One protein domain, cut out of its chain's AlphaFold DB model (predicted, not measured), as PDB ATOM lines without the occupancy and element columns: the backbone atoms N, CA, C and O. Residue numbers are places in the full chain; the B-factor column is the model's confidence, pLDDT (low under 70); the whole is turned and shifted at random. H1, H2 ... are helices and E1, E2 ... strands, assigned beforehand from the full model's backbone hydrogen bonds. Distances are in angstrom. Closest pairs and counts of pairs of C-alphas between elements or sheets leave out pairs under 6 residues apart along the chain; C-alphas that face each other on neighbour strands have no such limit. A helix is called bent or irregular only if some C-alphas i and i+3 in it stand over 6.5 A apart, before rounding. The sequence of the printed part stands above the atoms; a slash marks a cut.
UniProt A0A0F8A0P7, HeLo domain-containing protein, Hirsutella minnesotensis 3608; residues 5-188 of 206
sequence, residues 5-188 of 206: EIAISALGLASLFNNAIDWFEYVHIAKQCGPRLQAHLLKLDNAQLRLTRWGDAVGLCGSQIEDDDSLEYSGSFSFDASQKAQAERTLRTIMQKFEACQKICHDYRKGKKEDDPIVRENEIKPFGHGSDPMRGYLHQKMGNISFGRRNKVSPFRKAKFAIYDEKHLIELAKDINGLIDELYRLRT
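This is residues 5 to 188 of the 206 residues of the protein "HeLo domain-containing protein" of Hirsutella minnesotensis 3608 (UniProt A0A0F8A0P7). Four long helices, H2, H3, H5 and H8, form a well-formed up-and-down bundle, each running against the one before it in the chain, and a fifth, H7, packs along H3. A small parallel sheet, E1 beside E2, continues H2 toward one end; the short H6 lies beyond it, H4 lies toward the other end and H1 is beside H5. The printed part has 184 residues, in the order H1 H2 E1 H3 H4 H5 H6 H7 E2 H8, mostly helix. It is compact, with a radius of gyration of the C-alphas of 16.7 A and spans of 49 by 36 by 26 A.

H1, residues 5 to 9, is close to but not clearly touching H2, residues 13 to 26 (closest C-alphas Ile 8 and Leu 16, 7.7 A). E1, residues 27 to 30, follows at once. H3, residues 34 to 57, is the hub; with residues 44 to 55 alone it touches H2, opposite ways at a shallow tilt of 15 degrees, closest at the C-alphas of Ile 21 and Gln 48, 6.3 A. H4, residues 70 to 73, touches no helix. H5, residues 81 to 107, touches H2 the same way at 23 degrees, closest at the C-alphas of Leu 13 and Glu 88, 5.4 A. H6, residues 117 to 122, has Asn 122 with its C-alpha 5.5 A from that of Ala 30, the closest pair with E1. H7, residues 133 to 148, touches H3 the same way at 25 degrees, closest at the C-alphas of Leu 49 and Ser 146, 5.5 A. E2, residues 161 to 163, is the parallel neighbour of E1 at 55 degrees, with N 28 and O 161 at 2.8 A and N 163 and O 28 at 2.9 A; E1, H3 to H7 and E2 are a strand-helix-strand unit, two parallel neighbour strands with helices between. H8, residues 166 to 188, touches H5 opposite ways at 4 degrees, closest at the C-alphas of Ile 94 and Ile 176, 5.9 A. H8 also touches H3, the same way at 14 degrees, closest at the C-alphas of Leu 44 and Ala 173, 5.5 A. Every O i to N i+4 pair is within hydrogen-bond range in H5, H6, H7 and H8, against 18 of 20 in H3, 7 of 10 in H2 and 0 of 1 in H1, where 0 of 2 O i to N i+3 pairs are; H4 is too short for such a pair.

H1 begins at C-alpha 5 (142.439, 164.270, 177.743). H2 is 20.7 A long, H3 33.6 A, H5 39.3 A, H7 22.4 A and H8 32.9 A, ending at C-alpha 188 (168.743, 161.920, 163.182). H3 is irregular, with C-alphas 36 and 39 7.2 A apart, and has a kink of 32 degrees near residue 41.

The C-alphas of Gly 75 and Ile 118 are farthest apart, 50.2 A. The printed part has no cut. The links H3 to H4 and H7 to E2 are long, 12 residues each. Residues 5 to 8 have pLDDT under 70.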
ATOM      1  N   GLU A   5     141.365 165.070 177.140       50.81
ATOM      2  CA  GLU A   5     142.439 164.270 177.743       50.81
ATOM      3  C   GLU A   5     142.268 162.744 177.568       50.81
ATOM      4  O   GLU A   5     143.238 162.071 177.225       50.81
ATOM      5  N   ILE A   6     141.052 162.191 177.721       49.00
ATOM      6  CA  ILE A   6     140.807 160.738 177.549       49.00
ATOM      7  C   ILE A   6     140.805 160.348 176.060       49.00
ATOM      8  O   ILE A   6     141.211 159.243 175.697       49.00
ATOM      9  N   ALA A   7     140.395 161.262 175.177       61.91
ATOM     10  CA  ALA A   7     140.401 161.023 173.736       61.91
ATOM     11  C   ALA A   7     141.832 160.992 173.170       61.91
ATOM     12  O   ALA A   7     142.114 160.198 172.280       61.91
ATOM     13  N   ILE A   8     142.752 161.797 173.713       68.69
ATOM     14  CA  ILE A   8     144.140 161.901 173.228       68.69
ATOM     15  C   ILE A   8     144.965 160.643 173.541       68.69
ATOM     16  O   ILE A   8     145.837 160.263 172.756       68.69
ATOM     17  N   SER A   9     144.700 159.972 174.666       70.38
ATOM     18  CA  SER A   9     145.449 158.774 175.067       70.38
ATOM     19  C   SER A   9     145.247 157.566 174.149       70.38
ATOM     20  O   SER A   9     146.131 156.719 174.089       70.38
ATOM     21  N   ALA A  10     144.125 157.494 173.426       78.44
ATOM     22  CA  ALA A  10     143.791 156.366 172.552       78.44
ATOM     23  C   ALA A  10     144.253 156.544 171.093       78.44
ATOM     24  O   ALA A  10     144.136 155.613 170.304       78.44
ATOM     25  N   LEU A  11     144.751 157.729 170.720       85.62
ATOM     26  CA  LEU A  11     145.168 158.021 169.346       85.62
ATOM     27  C   LEU A  11     146.521 157.386 169.020       85.62
ATOM     28  O   LEU A  11     147.454 157.498 169.824       85.62
ATOM     29  N   GLY A  12     146.638 156.806 167.823       91.94
ATOM     30  CA  GLY A  12     147.912 156.398 167.243       91.94
ATOM     31  C   GLY A  12     148.652 157.559 166.575       91.94
ATOM     32  O   GLY A  12     148.208 158.714 166.563       91.94
ATOM     33  N   LEU A  13     149.841 157.264 166.049       94.94
ATOM     34  CA  LEU A  13     150.772 158.272 165.544       94.94
ATOM     35  C   LEU A  13     150.214 159.133 164.393       94.94
ATOM     36  O   LEU A  13     150.445 160.347 164.386       94.94
ATOM     37  N   ALA A  14     149.478 158.548 163.443       94.81
ATOM     38  CA  ALA A  14     148.948 159.283 162.292       94.81
ATOM     39  C   ALA A  14     147.858 160.277 162.728       94.81
ATOM     40  O   ALA A  14     147.890 161.451 162.336       94.81
ATOM     41  N   SER A  15     146.963 159.831 163.613       94.81
ATOM     42  CA  SER A  15     145.952 160.659 164.273       94.81
ATOM     43  C   SER A  15     146.577 161.784 165.097       94.81
ATOM     44  O   SER A  15     146.149 162.940 165.004       94.81
ATOM     45  N   LEU A  16     147.584 161.474 165.920       96.44
ATOM     46  CA  LEU A  16     148.266 162.457 166.766       96.44
ATOM     47  C   LEU A  16     148.943 163.544 165.937       96.44
ATOM     48  O   LEU A  16     148.821 164.723 166.264       96.44
ATOM     49  N   PHE A  17     149.606 163.168 164.843       96.88
ATOM     50  CA  PHE A  17     150.261 164.109 163.941       96.88
ATOM     51  C   PHE A  17     149.274 165.126 163.358       96.88
ATOM     52  O   PHE A  17     149.472 166.336 163.497       96.88
ATOM     53  N   ASN A  18     148.167 164.652 162.780       95.94
ATOM     54  CA  ASN A  18     147.150 165.541 162.224       95.94
ATOM     55  C   ASN A  18     146.505 166.420 163.301       95.94
ATOM     56  O   ASN A  18     146.291 167.610 163.068       95.94
ATOM     57  N   ASN A  19     146.239 165.877 164.494       95.44
ATOM     58  CA  ASN A  19     145.677 166.655 165.596       95.44
ATOM     59  C   ASN A  19     146.638 167.719 166.137       95.44
ATOM     60  O   ASN A  19     146.184 168.816 166.465       95.44
ATOM     61  N   ALA A  20     147.939 167.431 166.197       96.62
ATOM     62  CA  ALA A  20     148.963 168.398 166.576       96.62
ATOM     63  C   ALA A  20     149.056 169.556 165.566       96.62
ATOM     64  O   ALA A  20     149.152 170.707 165.980       96.62
ATOM     65  N   ILE A  21     148.965 169.279 164.258       96.31
ATOM     66  CA  ILE A  21     148.934 170.319 163.209       96.31
ATOM     67  C   ILE A  21     147.669 171.174 163.304       96.31
ATOM     68  O   ILE A  21     147.727 172.389 163.118       96.31
ATOM     69  N   ASP A  22     146.535 170.536 163.582       94.31
ATOM     70  CA  ASP A  22     145.222 171.176 163.620       94.31
ATOM     71  C   ASP A  22     145.117 172.200 164.761       94.31
ATOM     72  O   ASP A  22     144.486 173.234 164.587       94.31
ATOM     73  N   TRP A  23     145.796 171.981 165.897       95.44
ATOM     74  CA  TRP A  23     145.804 172.911 167.041       95.44
ATOM     75  C   TRP A  23     146.197 174.351 166.693       95.44
ATOM     76  O   TRP A  23     145.646 175.284 167.277       95.44
ATOM     77  N   PHE A  24     147.101 174.540 165.731       95.06
ATOM     78  CA  PHE A  24     147.580 175.862 165.313       95.06
ATOM     79  C   PHE A  24     146.445 176.757 164.784       95.06
ATOM     80  O   PHE A  24     146.487 177.972 164.948       95.06
ATOM     81  N   GLU A  25     145.384 176.162 164.240       91.94
ATOM     82  CA  GLU A  25     144.231 176.865 163.661       91.94
ATOM     83  C   GLU A  25     143.199 177.313 164.692       91.94
ATOM     84  O   GLU A  25     142.336 178.150 164.414       91.94
ATOM     85  N   TYR A  26     143.270 176.742 165.893       92.75
ATOM     86  CA  TYR A  26     142.399 177.109 167.006       92.75
ATOM     87  C   TYR A  26     142.966 178.279 167.809       92.75
ATOM     88  O   TYR A  26     142.282 178.776 168.707       92.75
ATOM     89  N   VAL A  27     144.171 178.746 167.459       93.62
ATOM     90  CA  VAL A  27     144.819 179.907 168.067       93.62
ATOM     91  C   VAL A  27     144.257 181.189 167.462       93.62
ATOM     92  O   VAL A  27     144.526 181.565 166.321       93.62
ATOM     93  N   HIS A  28     143.470 181.889 168.264       93.56
ATOM     94  CA  HIS A  28     143.033 183.255 168.023       93.56
ATOM     95  C   HIS A  28     143.858 184.228 168.878       93.56
ATOM     96  O   HIS A  28     144.701 183.838 169.690       93.56
ATOM     97  N   ILE A  29     143.599 185.522 168.723       92.44
ATOM     98  CA  ILE A  29     144.219 186.575 169.529       92.44
ATOM     99  C   ILE A  29     143.175 187.562 170.033       92.44
ATOM    100  O   ILE A  29     142.161 187.814 169.381       92.44
ATOM    101  N   ALA A  30     143.459 188.179 171.176       90.25
ATOM    102  CA  ALA A  30     142.712 189.346 171.611       90.25
ATOM    103  C   ALA A  30     143.012 190.535 170.682       90.25
ATOM    104  O   ALA A  30     144.175 190.877 170.443       90.25
ATOM    105  N   LYS A  31     141.968 191.212 170.196       88.62
ATOM    106  CA  LYS A  31     142.030 192.333 169.245       88.62
ATOM    107  C   LYS A  31     142.997 193.426 169.702       88.62
ATOM    108  O   LYS A  31     143.809 193.902 168.915       88.62
ATOM    109  N   GLN A  32     142.978 193.752 170.994       85.81
ATOM    110  CA  GLN A  32     143.861 194.749 171.619       85.81
ATOM    111  C   GLN A  32     145.361 194.378 171.622       85.81
ATOM    112  O   GLN A  32     146.220 195.244 171.819       85.81
ATOM    113  N   CYS A  33     145.691 193.099 171.433       84.62
ATOM    114  CA  CYS A  33     147.064 192.589 171.434       84.62
ATOM    115  C   CYS A  33     147.592 192.304 170.023       84.62
ATOM    116  O   CYS A  33     148.806 192.225 169.838       84.62
ATOM    117  N   GLY A  34     146.714 192.211 169.020       81.75
ATOM    118  CA  GLY A  34     147.058 191.743 167.678       81.75
ATOM    119  C   GLY A  34     148.310 192.358 167.057       81.75
ATOM    120  O   GLY A  34     149.217 191.597 166.722       81.75
ATOM    121  N   PRO A  35     148.437 193.695 166.960       81.06
ATOM    122  CA  PRO A  35     149.608 194.322 166.345       81.06
ATOM    123  C   PRO A  35     150.950 193.901 166.965       81.06
ATOM    124  O   PRO A  35     151.931 193.734 166.241       81.06
ATOM    125  N   ARG A  36     150.994 193.676 168.287       83.69
ATOM    126  CA  ARG A  36     152.214 193.264 169.005       83.69
ATOM    127  C   ARG A  36     152.522 191.777 168.810       83.69
ATOM    128  O   ARG A  36     153.676 191.397 168.663       83.69
ATOM    129  N   LEU A  37     151.486 190.942 168.713       86.31
ATOM    130  CA  LEU A  37     151.637 189.486 168.635       86.31
ATOM    131  C   LEU A  37     152.005 188.962 167.243       86.31
ATOM    132  O   LEU A  37     152.500 187.845 167.137       86.31
ATOM    133  N   GLN A  38     151.802 189.735 166.172       86.88
ATOM    134  CA  GLN A  38     151.981 189.257 164.789       86.88
ATOM    135  C   GLN A  38     153.354 188.621 164.506       86.88
ATOM    136  O   GLN A  38     153.431 187.610 163.812       86.88
ATOM    137  N   ALA A  39     154.448 189.178 165.038       86.94
ATOM    138  CA  ALA A  39     155.781 188.601 164.840       86.94
ATOM    139  C   ALA A  39     155.944 187.256 165.569       86.94
ATOM    140  O   ALA A  39     156.600 186.345 165.067       86.94
ATOM    141  N   HIS A  40     155.325 187.118 166.742       90.38
ATOM    142  CA  HIS A  40     155.314 185.879 167.514       90.38
ATOM    143  C   HIS A  40     154.399 184.820 166.891       90.38
ATOM    144  O   HIS A  40     154.751 183.643 166.889       90.38
ATOM    145  N   LEU A  41     153.289 185.232 166.278       93.00
ATOM    146  CA  LEU A  41     152.407 184.348 165.516       93.00
ATOM    147  C   LEU A  41     153.136 183.725 164.318       93.00
ATOM    148  O   LEU A  41     153.064 182.517 164.140       93.00
ATOM    149  N   LEU A  42     153.959 184.490 163.589       94.06
ATOM    150  CA  LEU A  42     154.785 183.927 162.506       94.06
ATOM    151  C   LEU A  42     155.822 182.902 163.001       94.06
ATOM    152  O   LEU A  42     156.201 181.997 162.256       94.06
ATOM    153  N   LYS A  43     156.294 183.005 164.253       94.44
ATOM    154  CA  LYS A  43     157.147 181.963 164.856       94.44
ATOM    155  C   LYS A  43     156.358 180.682 165.122       94.44
ATOM    156  O   LYS A  43     156.911 179.594 164.976       94.44
ATOM    157  N   LEU A  44     155.085 180.810 165.489       95.44
ATOM    158  CA  LEU A  44     154.188 179.673 165.659       95.44
ATOM    159  C   LEU A  44     153.840 179.038 164.299       95.44
ATOM    160  O   LEU A  44     153.936 177.821 164.166       95.44
ATOM    161  N   ASP A  45     153.587 179.840 163.260       95.62
ATOM    162  CA  ASP A  45     153.409 179.352 161.880       95.62
ATOM    163  C   ASP A  45     154.658 178.604 161.378       95.62
ATOM    164  O   ASP A  45     154.577 177.537 160.765       95.62
ATOM    165  N   ASN A  46     155.851 179.124 161.690       96.81
ATOM    166  CA  ASN A  46     157.101 178.441 161.377       96.81
ATOM    167  C   ASN A  46     157.218 177.096 162.109       96.81
ATOM    168  O   ASN A  46     157.635 176.114 161.496       96.81
ATOM    169  N   ALA A  47     156.817 177.024 163.379       97.75
ATOM    170  CA  ALA A  47     156.784 175.767 164.120       97.75
ATOM    171  C   ALA A  47     155.849 174.745 163.448       97.75
ATOM    172  O   ALA A  47     156.249 173.598 163.257       97.75
ATOM    173  N   GLN A  48     154.670 175.159 162.973       97.88
ATOM    174  CA  GLN A  48     153.770 174.286 162.206       97.88
ATOM    175  C   GLN A  48     154.439 173.757 160.924       97.88
ATOM    176  O   GLN A  48     154.384 172.562 160.623       97.88
ATOM    177  N   LEU A  49     155.147 174.621 160.185       97.94
ATOM    178  CA  LEU A  49     155.911 174.202 159.007       97.94
ATOM    179  C   LEU A  49     157.008 173.194 159.350       97.94
ATOM    180  O   LEU A  49     157.233 172.254 158.591       97.94
ATOM    181  N   ARG A  50     157.719 173.392 160.460       97.94
ATOM    182  CA  ARG A  50     158.764 172.467 160.918       97.94
ATOM    183  C   ARG A  50     158.166 171.119 161.309       97.94
ATOM    184  O   ARG A  50     158.680 170.095 160.873       97.94
ATOM    185  N   LEU A  51     157.054 171.118 162.042       98.25
ATOM    186  CA  LEU A  51     156.326 169.902 162.403       98.25
ATOM    187  C   LEU A  51     155.893 169.122 161.154       98.25
ATOM    188  O   LEU A  51     156.147 167.925 161.056       98.25
ATOM    189  N   THR A  52     155.304 169.800 160.166       97.50
ATOM    190  CA  THR A  52     154.843 169.133 158.938       97.50
ATOM    191  C   THR A  52     155.991 168.634 158.065       97.50
ATOM    192  O   THR A  52     155.874 167.568 157.475       97.50
ATOM    193  N   ARG A  53     157.124 169.349 158.009       96.62
ATOM    194  CA  ARG A  53     158.348 168.863 157.339       96.62
ATOM    195  C   ARG A  53     158.936 167.641 158.027       96.62
ATOM    196  O   ARG A  53     159.456 166.763 157.348       96.62
ATOM    197  N   TRP A  54     158.914 167.610 159.358       96.69
ATOM    198  CA  TRP A  54     159.339 166.434 160.101       96.69
ATOM    199  C   TRP A  54     158.450 165.239 159.758       96.69
ATOM    200  O   TRP A  54     158.988 164.208 159.368       96.69
ATOM    201  N   GLY A  55     157.123 165.406 159.811       95.94
ATOM    202  CA  GLY A  55     156.169 164.345 159.487       95.94
ATOM    203  C   GLY A  55     156.332 163.807 158.069       95.94
ATOM    204  O   GLY A  55     156.373 162.597 157.878       95.94
ATOM    205  N   ASP A  56     156.521 164.697 157.095       94.50
ATOM    206  CA  ASP A  56     156.765 164.332 155.693       94.50
ATOM    207  C   ASP A  56     158.008 163.452 155.570       94.50
ATOM    208  O   ASP A  56     157.994 162.386 154.960       94.50
ATOM    209  N   ALA A  57     159.071 163.843 156.266       93.06
ATOM    210  CA  ALA A  57     160.334 163.138 156.212       93.06
ATOM    211  C   ALA A  57     160.360 161.784 156.936       93.06
ATOM    212  O   ALA A  57     161.307 161.027 156.727       93.06
ATOM    213  N   VAL A  58     159.381 161.500 157.800       93.06
ATOM    214  CA  VAL A  58     159.240 160.203 158.483       93.06
ATOM    215  C   VAL A  58     158.082 159.368 157.925       93.06
ATOM    216  O   VAL A  58     157.786 158.313 158.476       93.06
ATOM    217  N   GLY A  59     157.433 159.823 156.846       93.44
ATOM    218  CA  GLY A  59     156.354 159.090 156.181       93.44
ATOM    219  C   GLY A  59     154.982 159.222 156.850       93.44
ATOM    220  O   GLY A  59     154.170 158.313 156.751       93.44
ATOM    221  N   LEU A  60     154.701 160.332 157.547       94.44
ATOM    222  CA  LEU A  60     153.389 160.619 158.163       94.44
ATOM    223  C   LEU A  60     152.464 161.467 157.279       94.44
ATOM    224  O   LEU A  60     151.343 161.798 157.681       94.44
ATOM    225  N   CYS A  61     152.937 161.840 156.092       92.69
ATOM    226  CA  CYS A  61     152.226 162.659 155.122       92.69
ATOM    227  C   CYS A  61     151.764 161.817 153.926       92.69
ATOM    228  O   CYS A  61     152.355 160.790 153.596       92.69
ATOM    229  N   GLY A  62     150.726 162.289 153.237       84.94
ATOM    230  CA  GLY A  62     150.238 161.669 152.006       84.94
ATOM    231  C   GLY A  62     148.851 161.050 152.133       84.94
ATOM    232  O   GLY A  62     148.308 160.861 153.222       84.94
ATOM    233  N   SER A  63     148.243 160.787 150.978       84.44
ATOM    234  CA  SER A  63     146.855 160.337 150.878       84.44
ATOM    235  C   SER A  63     146.650 158.860 151.189       84.44
ATOM    236  O   SER A  63     145.511 158.463 151.372       84.44
ATOM    237  N   GLN A  64     147.723 158.069 151.238       86.38
ATOM    238  CA  GLN A  64     147.681 156.632 151.517       86.38
ATOM    239  C   GLN A  64     147.442 156.287 152.998       86.38
ATOM    240  O   GLN A  64     147.217 155.126 153.316       86.38
ATOM    241  N   ILE A  65     147.524 157.271 153.898       92.06
ATOM    242  CA  ILE A  65     147.333 157.084 155.342       92.06
ATOM    243  C   ILE A  65     145.931 157.586 155.702       92.06
ATOM    244  O   ILE A  65     145.711 158.798 155.803       92.06
ATOM    245  N   GLU A  66     144.990 156.657 155.852       91.25
ATOM    246  CA  GLU A  66     143.562 156.917 156.105       91.25
ATOM    247  C   GLU A  66     143.177 156.739 157.581       91.25
ATOM    248  O   GLU A  66     142.285 157.433 158.074       91.25
ATOM    249  N   ASP A  67     143.914 155.894 158.299       90.88
ATOM    250  CA  ASP A  67     143.795 155.618 159.733       90.88
ATOM    251  C   ASP A  67     145.166 155.248 160.349       90.88
ATOM    252  O   ASP A  67     146.193 155.226 159.663       90.88
ATOM    253  N   ASP A  68     145.200 154.988 161.658       88.62
ATOM    254  CA  ASP A  68     146.436 154.638 162.373       88.62
ATOM    255  C   ASP A  68     147.010 153.262 161.972       88.62
ATOM    256  O   ASP A  68     148.223 153.067 162.078       88.62
ATOM    257  N   ASP A  69     146.180 152.343 161.463       87.56
ATOM    258  CA  ASP A  69     146.596 150.999 161.040       87.56
ATOM    259  C   ASP A  69     147.240 151.032 159.642       87.56
ATOM    260  O   ASP A  69     148.235 150.352 159.387       87.56
ATOM    261  N   SER A  70     146.732 151.885 158.749       88.94
ATOM    262  CA  SER A  70     147.228 152.094 157.382       88.94
ATOM    263  C   SER A  70     148.660 152.642 157.322       88.94
ATOM    264  O   SER A  70     149.336 152.506 156.298       88.94
ATOM    265  N   LEU A  71     149.156 153.223 158.421       87.06
ATOM    266  CA  LEU A  71     150.498 153.798 158.503       87.06
ATOM    267  C   LEU A  71     151.597 152.762 158.227       87.06
ATOM    268  O   LEU A  71     152.514 153.039 157.449       87.06
ATOM    269  N   GLU A  72     151.482 151.570 158.819       81.44
ATOM    270  CA  GLU A  72     152.472 150.491 158.679       81.44
ATOM    271  C   GLU A  72     152.511 149.943 157.242       81.44
ATOM    272  O   GLU A  72     153.555 149.522 156.745       81.44
ATOM    273  N   TYR A  73     151.384 150.018 156.530       80.50
ATOM    274  CA  TYR A  73     151.256 149.563 155.144       80.50
ATOM    275  C   TYR A  73     151.642 150.633 154.113       80.50
ATOM    276  O   TYR A  73     151.728 150.333 152.923       80.50
ATOM    277  N   SER A  74     151.913 151.871 154.544       80.62
ATOM    278  CA  SER A  74     152.281 152.972 153.643       80.62
ATOM    279  C   SER A  74     153.630 152.772 152.939       80.62
ATOM    280  O   SER A  74     153.919 153.468 151.967       80.62
ATOM    281  N   GLY A  75     154.490 151.884 153.458       75.81
ATOM    282  CA  GLY A  75     155.840 151.618 152.942       75.81
ATOM    283  C   GLY A  75     156.842 152.773 153.099       75.81
ATOM    284  O   GLY A  75     158.015 152.608 152.780       75.81
ATOM    285  N   SER A  76     156.393 153.934 153.585       80.75
ATOM    286  CA  SER A  76     157.204 155.149 153.759       80.75
ATOM    287  C   SER A  76     157.585 155.429 155.216       80.75
ATOM    288  O   SER A  76     158.506 156.205 155.480       80.75
ATOM    289  N   PHE A  77     156.882 154.800 156.161       85.44
ATOM    290  CA  PHE A  77     157.128 154.951 157.588       85.44
ATOM    291  C   PHE A  77     158.416 154.227 158.001       85.44
ATOM    292  O   PHE A  77     158.670 153.101 157.580       85.44
ATOM    293  N   SER A  78     159.251 154.894 158.800       80.62
ATOM    294  CA  SER A  78     160.662 154.507 158.995       80.62
ATOM    295  C   SER A  78     161.091 154.328 160.453       80.62
ATOM    296  O   SER A  78     162.283 154.211 160.723       80.62
ATOM    297  N   PHE A  79     160.152 154.323 161.402       90.06
ATOM    298  CA  PHE A  79     160.468 154.212 162.827       90.06
ATOM    299  C   PHE A  79     160.252 152.805 163.370       90.06
ATOM    300  O   PHE A  79     159.263 152.148 163.053       90.06
ATOM    301  N   ASP A  80     161.142 152.388 164.268       90.25
ATOM    302  CA  ASP A  80     160.912 151.225 165.117       90.25
ATOM    303  C   ASP A  80     159.839 151.504 166.194       90.25
ATOM    304  O   ASP A  80     159.365 152.630 166.379       90.25
ATOM    305  N   ALA A  81     159.452 150.468 166.946       90.50
ATOM    306  CA  ALA A  81     158.423 150.576 167.982       90.50
ATOM    307  C   ALA A  81     158.769 151.586 169.099       90.50
ATOM    308  O   ALA A  81     157.876 152.260 169.618       90.50
ATOM    309  N   SER A  82     160.047 151.713 169.468       92.44
ATOM    310  CA  SER A  82     160.517 152.647 170.499       92.44
ATOM    311  C   SER A  82     160.441 154.089 169.995       92.44
ATOM    312  O   SER A  82     159.878 154.962 170.659       92.44
ATOM    313  N   GLN A  83     160.932 154.328 168.780       93.75
ATOM    314  CA  GLN A  83     160.890 155.622 168.106       93.75
ATOM    315  C   GLN A  83     159.449 156.074 167.858       93.75
ATOM    316  O   GLN A  83     159.115 157.228 168.137       93.75
ATOM    317  N   LYS A  84     158.574 155.160 167.415       94.19
ATOM    318  CA  LYS A  84     157.132 155.399 167.272       94.19
ATOM    319  C   LYS A  84     156.520 155.819 168.607       94.19
ATOM    320  O   LYS A  84     155.911 156.884 168.686       94.19
ATOM    321  N   ALA A  85     156.747 155.050 169.674       94.12
ATOM    322  CA  ALA A  85     156.228 155.371 171.003       94.12
ATOM    323  C   ALA A  85     156.736 156.728 171.525       94.12
ATOM    324  O   ALA A  85     155.983 157.475 172.154       94.12
ATOM    325  N   GLN A  86     158.000 157.073 171.264       95.75
ATOM    326  CA  GLN A  86     158.552 158.369 171.648       95.75
ATOM    327  C   GLN A  86     157.930 159.515 170.839       95.75
ATOM    328  O   GLN A  86     157.523 160.512 171.433       95.75
ATOM    329  N   ALA A  87     157.780 159.358 169.523       96.62
ATOM    330  CA  ALA A  87     157.124 160.345 168.670       96.62
ATOM    331  C   ALA A  87     155.669 160.594 169.096       96.62
ATOM    332  O   ALA A  87     155.246 161.744 169.214       96.62
ATOM    333  N   GLU A  88     154.919 159.531 169.406       96.50
ATOM    334  CA  GLU A  88     153.560 159.659 169.933       96.50
ATOM    335  C   GLU A  88     153.525 160.429 171.256       96.50
ATOM    336  O   GLU A  88     152.691 161.316 171.431       96.50
ATOM    337  N   ARG A  89     154.428 160.120 172.199       96.38
ATOM    338  CA  ARG A  89     154.522 160.850 173.476       96.38
ATOM    339  C   ARG A  89     154.790 162.334 173.240       96.38
ATOM    340  O   ARG A  89     154.065 163.159 173.785       96.38
ATOM    341  N   THR A  90     155.760 162.670 172.394       98.06
ATOM    342  CA  THR A  90     156.106 164.066 172.095       98.06
ATOM    343  C   THR A  90     154.947 164.814 171.427       98.06
ATOM    344  O   THR A  90     154.650 165.946 171.813       98.06
ATOM    345  N   LEU A  91     154.223 164.192 170.488       97.81
ATOM    346  CA  LEU A  91     153.033 164.793 169.869       97.81
ATOM    347  C   LEU A  91     151.887 164.985 170.872       97.81
ATOM    348  O   LEU A  91     151.255 166.043 170.880       97.81
ATOM    349  N   ARG A  92     151.654 164.017 171.770       96.19
ATOM    350  CA  ARG A  92     150.699 164.182 172.882       96.19
ATOM    351  C   ARG A  92     151.100 165.363 173.768       96.19
ATOM    352  O   ARG A  92     150.245 166.174 174.112       96.19
ATOM    353  N   THR A  93     152.386 165.521 174.081       96.81
ATOM    354  CA  THR A  93     152.878 166.667 174.860       96.81
ATOM    355  C   THR A  93     152.682 167.994 174.122       96.81
ATOM    356  O   THR A  93     152.260 168.962 174.749       96.81
ATOM    357  N   ILE A  94     152.892 168.053 172.801       97.75
ATOM    358  CA  ILE A  94     152.566 169.240 171.984       97.75
ATOM    359  C   ILE A  94     151.095 169.630 172.170       97.75
ATOM    360  O   ILE A  94     150.789 170.783 172.469       97.75
ATOM    361  N   MET A  95     150.183 168.665 172.054       95.88
ATOM    362  CA  MET A  95     148.749 168.901 172.227       95.88
ATOM    363  C   MET A  95     148.421 169.375 173.649       95.88
ATOM    364  O   MET A  95     147.699 170.355 173.814       95.88
ATOM    365  N   GLN A  96     149.017 168.758 174.672       95.06
ATOM    366  CA  GLN A  96     148.852 169.167 176.071       95.06
ATOM    367  C   GLN A  96     149.334 170.603 176.330       95.06
ATOM    368  O   GLN A  96     148.737 171.312 177.138       95.06
ATOM    369  N   LYS A  97     150.389 171.068 175.643       96.62
ATOM    370  CA  LYS A  97     150.849 172.466 175.739       96.62
ATOM    371  C   LYS A  97     149.825 173.444 175.173       96.62
ATOM    372  O   LYS A  97     149.565 174.473 175.799       96.62
ATOM    373  N   PHE A  98     149.196 173.108 174.046       95.75
ATOM    374  CA  PHE A  98     148.077 173.891 173.526       95.75
ATOM    375  C   PHE A  98     146.875 173.878 174.475       95.75
ATOM    376  O   PHE A  98     146.327 174.939 174.758       95.75
ATOM    377  N   GLU A  99     146.499 172.721 175.026       93.38
ATOM    378  CA  GLU A  99     145.387 172.614 175.981       93.38
ATOM    379  C   GLU A  99     145.632 173.416 177.261       93.38
ATOM    380  O   GLU A  99     144.733 174.101 177.747       93.38
ATOM    381  N   ALA A 100     146.847 173.365 177.809       92.56
ATOM    382  CA  ALA A 100     147.221 174.161 178.971       92.56
ATOM    383  C   ALA A 100     147.123 175.664 178.668       92.56
ATOM    384  O   ALA A 100     146.533 176.412 179.446       92.56
ATOM    385  N   CYS A 101     147.625 176.095 177.504       93.06
ATOM    386  CA  CYS A 101     147.499 177.480 177.056       93.06
ATOM    387  C   CYS A 101     146.027 177.885 176.865       93.06
ATOM    388  O   CYS A 101     145.621 178.958 177.309       93.06
ATOM    389  N   GLN A 102     145.205 177.011 176.281       92.38
ATOM    390  CA  GLN A 102     143.768 177.222 176.128       92.38
ATOM    391  C   GLN A 102     143.066 177.403 177.476       92.38
ATOM    392  O   GLN A 102     142.265 178.328 177.607       92.38
ATOM    393  N   LYS A 103     143.359 176.554 178.469       90.38
ATOM    394  CA  LYS A 103     142.783 176.658 179.820       90.38
ATOM    395  C   LYS A 103     143.101 178.026 180.436       90.38
ATOM    396  O   LYS A 103     142.176 178.730 180.825       90.38
ATOM    397  N   ILE A 104     144.369 178.446 180.391       89.06
ATOM    398  CA  ILE A 104     144.804 179.773 180.864       89.06
ATOM    399  C   ILE A 104     144.074 180.899 180.113       89.06
ATOM    400  O   ILE A 104     143.619 181.872 180.708       89.06
ATOM    401  N   CYS A 105     143.932 180.776 178.792       86.81
ATOM    402  CA  CYS A 105     143.267 181.782 177.966       86.81
ATOM    403  C   CYS A 105     141.755 181.872 178.230       86.81
ATOM    404  O   CYS A 105     141.187 182.960 178.186       86.81
ATOM    405  N   HIS A 106     141.090 180.754 178.525       86.69
ATOM    406  CA  HIS A 106     139.662 180.741 178.839       86.69
ATOM    407  C   HIS A 106     139.336 181.469 180.146       86.69
ATOM    408  O   HIS A 106     138.267 182.077 180.234       86.69
ATOM    409  N   ASP A 107     140.247 181.499 181.119       85.56
ATOM    410  CA  ASP A 107     140.039 182.238 182.370       85.56
ATOM    411  C   ASP A 107     139.848 183.748 182.123       85.56
ATOM    412  O   ASP A 107     139.063 184.410 182.811       85.56
ATOM    413  N   TYR A 108     140.448 184.297 181.057       83.44
ATOM    414  CA  TYR A 108     140.236 185.691 180.642       83.44
ATOM    415  C   TYR A 108     138.806 185.981 180.175       83.44
ATOM    416  O   TYR A 108     138.363 187.132 180.246       83.44
ATOM    417  N   ARG A 109     138.048 184.961 179.752       83.94
ATOM    418  CA  ARG A 109     136.635 185.119 179.376       83.94
ATOM    419  C   ARG A 109     135.734 185.364 180.588       83.94
ATOM    420  O   ARG A 109     134.581 185.745 180.400       83.94
ATOM    421  N   LYS A 110     136.223 185.174 181.824       85.19
ATOM    422  CA  LYS A 110     135.456 185.360 183.074       85.19
ATOM    423  C   LYS A 110     134.101 184.630 183.053       85.19
ATOM    424  O   LYS A 110     133.080 185.187 183.446       85.19
ATOM    425  N   GLY A 111     134.084 183.403 182.531       81.75
ATOM    426  CA  GLY A 111     132.879 182.572 182.416       81.75
ATOM    427  C   GLY A 111     131.996 182.843 181.189       81.75
ATOM    428  O   GLY A 111     131.006 182.137 181.000       81.75
ATOM    429  N   LYS A 112     132.340 183.814 180.332       85.69
ATOM    430  CA  LYS A 112     131.643 184.028 179.056       85.69
ATOM    431  C   LYS A 112     131.934 182.899 178.071       85.69
ATOM    432  O   LYS A 112     133.047 182.376 178.000       85.69
ATOM    433  N   LYS A 113     130.912 182.541 177.298       85.06
ATOM    434  CA  LYS A 113     130.981 181.511 176.258       85.06
ATOM    435  C   LYS A 113     131.522 182.085 174.946       85.06
ATOM    436  O   LYS A 113     131.557 183.296 174.760       85.06
ATOM    437  N   GLU A 114     131.933 181.206 174.034       81.88
ATOM    438  CA  GLU A 114     132.467 181.579 172.711       81.88
ATOM    439  C   GLU A 114     131.453 182.362 171.849       81.88
ATOM    440  O   GLU A 114     131.848 183.164 171.009       81.88
ATOM    441  N   ASP A 115     130.150 182.160 172.064       85.31
ATOM    442  CA  ASP A 115     129.061 182.836 171.353       85.31
ATOM    443  C   ASP A 115     128.680 184.205 171.942       85.31
ATOM    444  O   ASP A 115     127.916 184.940 171.310       85.31
ATOM    445  N   ASP A 116     129.237 184.582 173.098       90.06
ATOM    446  CA  ASP A 116     129.034 185.903 173.694       90.06
ATOM    447  C   ASP A 116     129.515 186.998 172.714       90.06
ATOM    448  O   ASP A 116     130.650 186.931 172.221       90.06
ATOM    449  N   PRO A 117     128.693 188.025 172.416       90.00
ATOM    450  CA  PRO A 117     129.049 189.070 171.454       90.00
ATOM    451  C   PRO A 117     130.376 189.772 171.766       90.00
ATOM    452  O   PRO A 117     131.137 190.077 170.848       90.00
ATOM    453  N   ILE A 118     130.687 189.976 173.050       87.62
ATOM    454  CA  ILE A 118     131.920 190.637 173.495       87.62
ATOM    455  C   ILE A 118     133.122 189.724 173.248       87.62
ATOM    456  O   ILE A 118     134.184 190.197 172.844       87.62
ATOM    457  N   VAL A 119     132.964 188.416 173.472       88.44
ATOM    458  CA  VAL A 119     134.010 187.431 173.167       88.44
ATOM    459  C   VAL A 119     134.258 187.393 171.661       88.44
ATOM    460  O   VAL A 119     135.396 187.566 171.237       88.44
ATOM    461  N   ARG A 120     133.208 187.284 170.837       87.88
ATOM    462  CA  ARG A 120     133.336 187.255 169.368       87.88
ATOM    463  C   ARG A 120     133.978 188.505 168.778       87.88
ATOM    464  O   ARG A 120     134.725 188.400 167.808       87.88
ATOM    465  N   GLU A 121     133.656 189.681 169.308       88.56
ATOM    466  CA  GLU A 121     134.229 190.936 168.818       88.56
ATOM    467  C   GLU A 121     135.707 191.081 169.208       88.56
ATOM    468  O   GLU A 121     136.505 191.648 168.452       88.56
ATOM    469  N   ASN A 122     136.081 190.573 170.384       88.56
ATOM    470  CA  ASN A 122     137.422 190.740 170.925       88.56
ATOM    471  C   ASN A 122     138.385 189.614 170.515       88.56
ATOM    472  O   ASN A 122     139.584 189.854 170.426       88.56
ATOM    473  N   GLU A 123     137.900 188.402 170.249       91.44
ATOM    474  CA  GLU A 123     138.714 187.243 169.867       91.44
ATOM    475  C   GLU A 123     138.758 187.048 168.350       91.44
ATOM    476  O   GLU A 123     137.931 186.364 167.740       91.44
ATOM    477  N   ILE A 124     139.766 187.637 167.721       89.88
ATOM    478  CA  ILE A 124     139.877 187.697 166.266       89.88
ATOM    479  C   ILE A 124     140.932 186.728 165.734       89.88
ATOM    480  O   ILE A 124     141.818 186.265 166.456       89.88
ATOM    481  N   LYS A 125     140.865 186.451 164.427       89.75
ATOM    482  CA  LYS A 125     141.939 185.732 163.739       89.75
ATOM    483  C   LYS A 125     143.251 186.545 163.786       89.75
ATOM    484  O   LYS A 125     143.192 187.764 163.597       89.75
ATOM    485  N   PRO A 126     144.413 185.882 163.943       85.00
ATOM    486  CA  PRO A 126     145.755 186.482 164.000       85.00
ATOM    487  C   PRO A 126     146.058 187.590 162.979       85.00
ATOM    488  O   PRO A 126     146.656 188.609 163.326       85.00
ATOM    489  N   PHE A 127     145.610 187.419 161.734       86.19
ATOM    490  CA  PHE A 127     145.917 188.316 160.614       86.19
ATOM    491  C   PHE A 127     144.646 188.791 159.892       86.19
ATOM    492  O   PHE A 127     144.502 188.665 158.679       86.19
ATOM    493  N   GLY A 128     143.680 189.295 160.666       79.88
ATOM    494  CA  GLY A 128     142.440 189.888 160.151       79.88
ATOM    495  C   GLY A 128     142.595 191.322 159.616       79.88
ATOM    496  O   GLY A 128     143.688 191.788 159.291       79.88
ATOM    497  N   HIS A 129     141.473 192.042 159.543       71.31
ATOM    498  CA  HIS A 129     141.426 193.428 159.067       71.31
ATOM    499  C   HIS A 129     142.316 194.353 159.922       71.31
ATOM    500  O   HIS A 129     142.210 194.356 161.147       71.31
ATOM    501  N   GLY A 130     143.181 195.143 159.278       73.94
ATOM    502  CA  GLY A 130     144.145 196.029 159.950       73.94
ATOM    503  C   GLY A 130     145.474 195.371 160.347       73.94
ATOM    504  O   GLY A 130     146.299 196.018 160.990       73.94
ATOM    505  N   SER A 131     145.699 194.103 159.983       79.88
ATOM    506  CA  SER A 131     147.017 193.466 160.104       79.88
ATOM    507  C   SER A 131     147.964 193.873 158.969       79.88
ATOM    508  O   SER A 131     147.524 194.359 157.926       79.88
ATOM    509  N   ASP A 132     149.272 193.686 159.175       87.25
ATOM    510  CA  ASP A 132     150.270 193.894 158.124       87.25
ATOM    511  C   ASP A 132     150.010 192.924 156.948       87.25
ATOM    512  O   ASP A 132     150.007 191.704 157.164       87.25
ATOM    513  N   PRO A 133     149.804 193.421 155.710       89.06
ATOM    514  CA  PRO A 133     149.429 192.573 154.579       89.06
ATOM    515  C   PRO A 133     150.461 191.494 154.238       89.06
ATOM    516  O   PRO A 133     150.087 190.388 153.847       89.06
ATOM    517  N   MET A 134     151.758 191.782 154.401       91.44
ATOM    518  CA  MET A 134     152.819 190.817 154.112       91.44
ATOM    519  C   MET A 134     152.822 189.694 155.148       91.44
ATOM    520  O   MET A 134     152.932 188.520 154.797       91.44
ATOM    521  N   ARG A 135     152.650 190.030 156.430       90.06
ATOM    522  CA  ARG A 135     152.540 189.023 157.491       90.06
ATOM    523  C   ARG A 135     151.285 188.169 157.327       90.06
ATOM    524  O   ARG A 135     151.374 186.954 157.485       90.06
ATOM    525  N   GLY A 136     150.159 188.768 156.935       91.81
ATOM    526  CA  GLY A 136     148.940 188.027 156.604       91.81
ATOM    527  C   GLY A 136     149.122 187.066 155.425       91.81
ATOM    528  O   GLY A 136     148.724 185.904 155.514       91.81
ATOM    529  N   TYR A 137     149.794 187.506 154.354       93.12
ATOM    530  CA  TYR A 137     150.148 186.639 153.225       93.12
ATOM    531  C   TYR A 137     151.048 185.473 153.654       93.12
ATOM    532  O   TYR A 137     150.806 184.326 153.270       93.12
ATOM    533  N   LEU A 138     152.076 185.747 154.464       94.56
ATOM    534  CA  LEU A 138     152.975 184.713 154.973       94.56
ATOM    535  C   LEU A 138     152.216 183.685 155.809       94.56
ATOM    536  O   LEU A 138     152.322 182.502 155.506       94.56
ATOM    537  N   HIS A 139     151.412 184.119 156.779       94.38
ATOM    538  CA  HIS A 139     150.580 183.234 157.593       94.38
ATOM    539  C   HIS A 139     149.715 182.307 156.727       94.38
ATOM    540  O   HIS A 139     149.778 181.086 156.866       94.38
ATOM    541  N   GLN A 140     148.993 182.865 155.747       94.38
ATOM    542  CA  GLN A 140     148.172 182.071 154.831       94.38
ATOM    543  C   GLN A 140     149.011 181.057 154.038       94.38
ATOM    544  O   GLN A 140     148.635 179.891 153.910       94.38
ATOM    545  N   LYS A 141     150.156 181.483 153.495       96.12
ATOM    546  CA  LYS A 141     151.034 180.609 152.711       96.12
ATOM    547  C   LYS A 141     151.605 179.474 153.558       96.12
ATOM    548  O   LYS A 141     151.651 178.339 153.086       96.12
ATOM    549  N   MET A 142     152.034 179.769 154.785       96.19
ATOM    550  CA  MET A 142     152.555 178.769 155.717       96.19
ATOM    551  C   MET A 142     151.469 177.764 156.105       96.19
ATOM    552  O   MET A 142     151.713 176.563 155.993       96.19
ATOM    553  N   GLY A 143     150.265 178.241 156.436       94.25
ATOM    554  CA  GLY A 143     149.111 177.389 156.723       94.25
ATOM    555  C   GLY A 143     148.791 176.455 155.556       94.25
ATOM    556  O   GLY A 143     148.772 175.239 155.727       94.25
ATOM    557  N   ASN A 144     148.653 176.988 154.337       95.19
ATOM    558  CA  ASN A 144     148.363 176.182 153.143       95.19
ATOM    559  C   ASN A 144     149.396 175.066 152.915       95.19
ATOM    560  O   ASN A 144     149.027 173.937 152.593       95.19
ATOM    561  N   ILE A 145     150.687 175.364 153.099       96.06
ATOM    562  CA  ILE A 145     151.760 174.368 152.976       96.06
ATOM    563  C   ILE A 145     151.642 173.303 154.073       96.06
ATOM    564  O   ILE A 145     151.741 172.114 153.775       96.06
ATOM    565  N   SER A 146     151.440 173.711 155.329       95.44
ATOM    566  CA  SER A 146     151.287 172.795 156.464       95.44
ATOM    567  C   SER A 146     150.095 171.856 156.273       95.44
ATOM    568  O   SER A 146     150.220 170.644 156.423       95.44
ATOM    569  N   PHE A 147     148.942 172.396 155.879       92.56
ATOM    570  CA  PHE A 147     147.735 171.608 155.658       92.56
ATOM    571  C   PHE A 147     147.821 170.673 154.464       92.56
ATOM    572  O   PHE A 147     147.318 169.553 154.539       92.56
ATOM    573  N   GLY A 148     148.477 171.110 153.387       93.38
ATOM    574  CA  GLY A 148     148.719 170.276 152.213       93.38
ATOM    575  C   GLY A 148     149.557 169.031 152.517       93.38
ATOM    576  O   GLY A 148     149.505 168.073 151.756       93.38
ATOM    577  N   ARG A 149     150.293 169.021 153.637       93.69
ATOM    578  CA  ARG A 149     151.101 167.884 154.096       93.69
ATOM    579  C   ARG A 149     150.371 166.938 155.046       93.69
ATOM    580  O   ARG A 149     150.942 165.932 155.439       93.69
ATOM    581  N   ARG A 150     149.136 167.210 155.460       93.62
ATOM    582  CA  ARG A 150     148.434 166.282 156.360       93.62
ATOM    583  C   ARG A 150     148.133 164.948 155.675       93.62
ATOM    584  O   ARG A 150     147.946 164.893 154.460       93.62
ATOM    585  N   ASN A 151     148.030 163.893 156.478       93.94
ATOM    586  CA  ASN A 151     147.420 162.639 156.033       93.94
ATOM    587  C   ASN A 151     145.877 162.738 156.028       93.94
ATOM    588  O   ASN A 151     145.320 163.803 156.325       93.94
ATOM    589  N   LYS A 152     145.171 161.660 155.662       94.06
ATOM    590  CA  LYS A 152     143.701 161.644 155.540       94.06
ATOM    591  C   LYS A 152     142.964 161.383 156.852       94.06
ATOM    592  O   LYS A 152     141.744 161.552 156.882       94.06
ATOM    593  N   VAL A 153     143.680 161.080 157.933       92.25
ATOM    594  CA  VAL A 153     143.071 160.870 159.247       92.25
ATOM    595  C   VAL A 153     142.391 162.154 159.712       92.25
ATOM    596  O   VAL A 153     143.013 163.215 159.822       92.25
ATOM    597  N   SER A 154     141.091 162.086 159.981       88.00
ATOM    598  CA  SER A 154     140.330 163.271 160.379       88.00
ATOM    599  C   SER A 154     140.704 163.709 161.802       88.00
ATOM    600  O   SER A 154     140.556 162.919 162.736       88.00
ATOM    601  N   PRO A 155     141.166 164.957 162.016       86.44
ATOM    602  CA  PRO A 155     141.397 165.458 163.363       86.44
ATOM    603  C   PRO A 155     140.063 165.664 164.088       86.44
ATOM    604  O   PRO A 155     139.039 165.976 163.474       86.44
ATOM    605  N   PHE A 156     140.066 165.541 165.415       85.50
ATOM    606  CA  PHE A 156     138.876 165.851 166.201       85.50
ATOM    607  C   PHE A 156     138.697 167.367 166.324       85.50
ATOM    608  O   PHE A 156     139.664 168.133 166.378       85.50
ATOM    609  N   ARG A 157     137.440 167.806 166.415       84.75
ATOM    610  CA  ARG A 157     137.103 169.220 166.579       84.75
ATOM    611  C   ARG A 157     137.538 169.722 167.955       84.75
ATOM    612  O   ARG A 157     137.240 169.094 168.967       84.75
ATOM    613  N   LYS A 158     138.193 170.880 167.985       86.75
ATOM    614  CA  LYS A 158     138.631 171.558 169.216       86.75
ATOM    615  C   LYS A 158     137.827 172.850 169.416       86.75
ATOM    616  O   LYS A 158     137.115 173.294 168.514       86.75
ATOM    617  N   ALA A 159     137.895 173.443 170.603       84.75
ATOM    618  CA  ALA A 159     137.360 174.787 170.830       84.75
ATOM    619  C   ALA A 159     138.434 175.824 170.489       84.75
ATOM    620  O   ALA A 159     139.615 175.596 170.754       84.75
ATOM    621  N   LYS A 160     138.040 176.960 169.910       88.81
ATOM    622  CA  LYS A 160     138.971 178.065 169.649       88.81
ATOM    623  C   LYS A 160     139.279 178.807 170.939       88.81
ATOM    624  O   LYS A 160     138.415 178.930 171.813       88.81
ATOM    625  N   PHE A 161     140.490 179.337 171.045       91.38
ATOM    626  CA  PHE A 161     140.903 180.140 172.190       91.38
ATOM    627  C   PHE A 161     141.762 181.315 171.747       91.38
ATOM    628  O   PHE A 161     142.594 181.185 170.852       91.38
ATOM    629  N   ALA A 162     141.556 182.470 172.374       92.88
ATOM    630  CA  ALA A 162     142.341 183.654 172.083       92.88
ATOM    631  C   ALA A 162     143.458 183.861 173.092       92.88
ATOM    632  O   ALA A 162     143.240 183.825 174.299       92.88
ATOM    633  N   ILE A 163     144.644 184.175 172.588       92.62
ATOM    634  CA  ILE A 163     145.762 184.599 173.418       92.62
ATOM    635  C   ILE A 163     145.594 186.085 173.759       92.62
ATOM    636  O   ILE A 163     145.537 186.947 172.875       92.62
ATOM    637  N   TYR A 164     145.539 186.375 175.061       88.69
ATOM    638  CA  TYR A 164     145.384 187.726 175.613       88.69
ATOM    639  C   TYR A 164     146.703 188.382 176.035       88.69
ATOM    640  O   TYR A 164     146.748 189.604 176.167       88.69
ATOM    641  N   ASP A 165     147.769 187.601 176.219       87.69
ATOM    642  CA  ASP A 165     149.075 188.065 176.693       87.69
ATOM    643  C   ASP A 165     150.193 187.520 175.792       87.69
ATOM    644  O   ASP A 165     150.221 186.341 175.436       87.69
ATOM    645  N   GLU A 166     151.130 188.393 175.440       89.88
ATOM    646  CA  GLU A 166     152.320 188.067 174.658       89.88
ATOM    647  C   GLU A 166     153.199 187.015 175.329       89.88
ATOM    648  O   GLU A 166     153.736 186.147 174.641       89.88
ATOM    649  N   LYS A 167     153.284 187.031 176.663       91.31
ATOM    650  CA  LYS A 167     154.057 186.040 177.420       91.31
ATOM    651  C   LYS A 167     153.569 184.621 177.149       91.31
ATOM    652  O   LYS A 167     154.381 183.760 176.825       91.31
ATOM    653  N   HIS A 168     152.252 184.404 177.165       91.38
ATOM    654  CA  HIS A 168     151.669 183.087 176.901       91.38
ATOM    655  C   HIS A 168     151.968 182.590 175.480       91.38
ATOM    656  O   HIS A 168     152.246 181.408 175.294       91.38
ATOM    657  N   LEU A 169     151.970 183.477 174.475       92.81
ATOM    658  CA  LEU A 169     152.343 183.095 173.108       92.81
ATOM    659  C   LEU A 169     153.837 182.782 172.984       92.81
ATOM    660  O   LEU A 169     154.206 181.837 172.289       92.81
ATOM    661  N   ILE A 170     154.700 183.565 173.637       92.94
ATOM    662  CA  ILE A 170     156.148 183.327 173.643       92.94
ATOM    663  C   ILE A 170     156.464 181.974 174.280       92.94
ATOM    664  O   ILE A 170     157.232 181.200 173.707       92.94
ATOM    665  N   GLU A 171     155.875 181.689 175.438       93.94
ATOM    666  CA  GLU A 171     156.069 180.433 176.163       93.94
ATOM    667  C   GLU A 171     155.543 179.242 175.365       93.94
ATOM    668  O   GLU A 171     156.285 178.283 175.153       93.94
ATOM    669  N   LEU A 172     154.325 179.338 174.819       95.50
ATOM    670  CA  LEU A 172     153.767 178.302 173.952       95.50
ATOM    671  C   LEU A 172     154.679 178.043 172.746       95.50
ATOM    672  O   LEU A 172     155.051 176.903 172.487       95.50
ATOM    673  N   ALA A 173     155.089 179.088 172.023       95.25
ATOM    674  CA  ALA A 173     155.955 178.932 170.859       95.25
ATOM    675  C   ALA A 173     157.317 178.322 171.229       95.25
ATOM    676  O   ALA A 173     157.842 177.510 170.467       95.25
ATOM    677  N   LYS A 174     157.892 178.692 172.380       95.81
ATOM    678  CA  LYS A 174     159.153 178.127 172.880       95.81
ATOM    679  C   LYS A 174     159.010 176.635 173.176       95.81
ATOM    680  O   LYS A 174     159.811 175.850 172.674       95.81
ATOM    681  N   ASP A 175     157.988 176.256 173.938       97.19
ATOM    682  CA  ASP A 175     157.742 174.866 174.324       97.19
ATOM    683  C   ASP A 175     157.476 173.984 173.098       97.19
ATOM    684  O   ASP A 175     158.088 172.928 172.946       97.19
ATOM    685  N   ILE A 176     156.626 174.446 172.174       98.06
ATOM    686  CA  ILE A 176     156.330 173.725 170.931       98.06
ATOM    687  C   ILE A 176     157.581 173.562 170.063       98.06
ATOM    688  O   ILE A 176     157.825 172.470 169.551       98.06
ATOM    689  N   ASN A 177     158.402 174.606 169.904       97.56
ATOM    690  CA  ASN A 177     159.644 174.482 169.136       97.56
ATOM    691  C   ASN A 177     160.625 173.491 169.778       97.56
ATOM    692  O   ASN A 177     161.229 172.715 169.044       97.56
ATOM    693  N   GLY A 178     160.740 173.469 171.110       97.94
ATOM    694  CA  GLY A 178     161.586 172.503 171.816       97.94
ATOM    695  C   GLY A 178     161.136 171.055 171.606       97.94
ATOM    696  O   GLY A 178     161.956 170.192 171.308       97.94
ATOM    697  N   LEU A 179     159.827 170.799 171.658       98.38
ATOM    698  CA  LEU A 179     159.261 169.473 171.380       98.38
ATOM    699  C   LEU A 179     159.458 169.063 169.914       98.38
ATOM    700  O   LEU A 179     159.760 167.910 169.619       98.38
ATOM    701  N   ILE A 180     159.350 170.004 168.975       98.12
ATOM    702  CA  ILE A 180     159.676 169.738 167.569       98.12
ATOM    703  C   ILE A 180     161.170 169.422 167.412       98.12
ATOM    704  O   ILE A 180     161.514 168.516 166.658       98.12
ATOM    705  N   ASP A 181     162.067 170.101 168.130       97.50
ATOM    706  CA  ASP A 181     163.499 169.772 168.108       97.50
ATOM    707  C   ASP A 181     163.752 168.328 168.570       97.50
ATOM    708  O   ASP A 181     164.575 167.629 167.978       97.50
ATOM    709  N   GLU A 182     163.023 167.850 169.581       96.31
ATOM    710  CA  GLU A 182     163.073 166.448 170.014       96.31
ATOM    711  C   GLU A 182     162.624 165.486 168.907       96.31
ATOM    712  O   GLU A 182     163.320 164.504 168.643       96.31
ATOM    713  N   LEU A 183     161.532 165.798 168.200       96.44
ATOM    714  CA  LEU A 183     161.078 165.012 167.048       96.44
ATOM    715  C   LEU A 183     162.158 164.923 165.955       96.44
ATOM    716  O   LEU A 183     162.416 163.847 165.411       96.44
ATOM    717  N   TYR A 184     162.838 166.031 165.654       95.38
ATOM    718  CA  TYR A 184     163.944 166.034 164.694       95.38
ATOM    719  C   TYR A 184     165.120 165.158 165.149       95.38
ATOM    720  O   TYR A 184     165.678 164.431 164.327       95.38
ATOM    721  N   ARG A 185     165.464 165.167 166.444       93.62
ATOM    722  CA  ARG A 185     166.528 164.308 166.993       93.62
ATOM    723  C   ARG A 185     166.203 162.820 166.854       93.62
ATOM    724  O   ARG A 185     167.113 162.045 166.571       93.62
ATOM    725  N   LEU A 186     164.929 162.427 166.982       90.06
ATOM    726  CA  LEU A 186     164.512 161.031 166.777       90.06
ATOM    727  C   LEU A 186     164.873 160.525 165.383       90.06
ATOM    728  O   LEU A 186     165.411 159.432 165.239       90.06
ATOM    729  N   ARG A 187     164.641 161.360 164.367       79.88
ATOM    730  CA  ARG A 187     164.998 161.042 162.985       79.88
ATOM    731  C   ARG A 187     166.513 160.973 162.789       79.88
ATOM    732  O   ARG A 187     166.989 160.071 162.112       79.88
ATOM    733  N   THR A 188     167.277 161.914 163.343       73.00
ATOM    734  CA  THR A 188     168.743 161.920 163.182       73.00
ATOM    735  C   THR A 188     169.384 160.675 163.793       73.00
ATOM    736  O   THR A 188     170.296 160.112 163.197       73.00
TER     737      THR A 188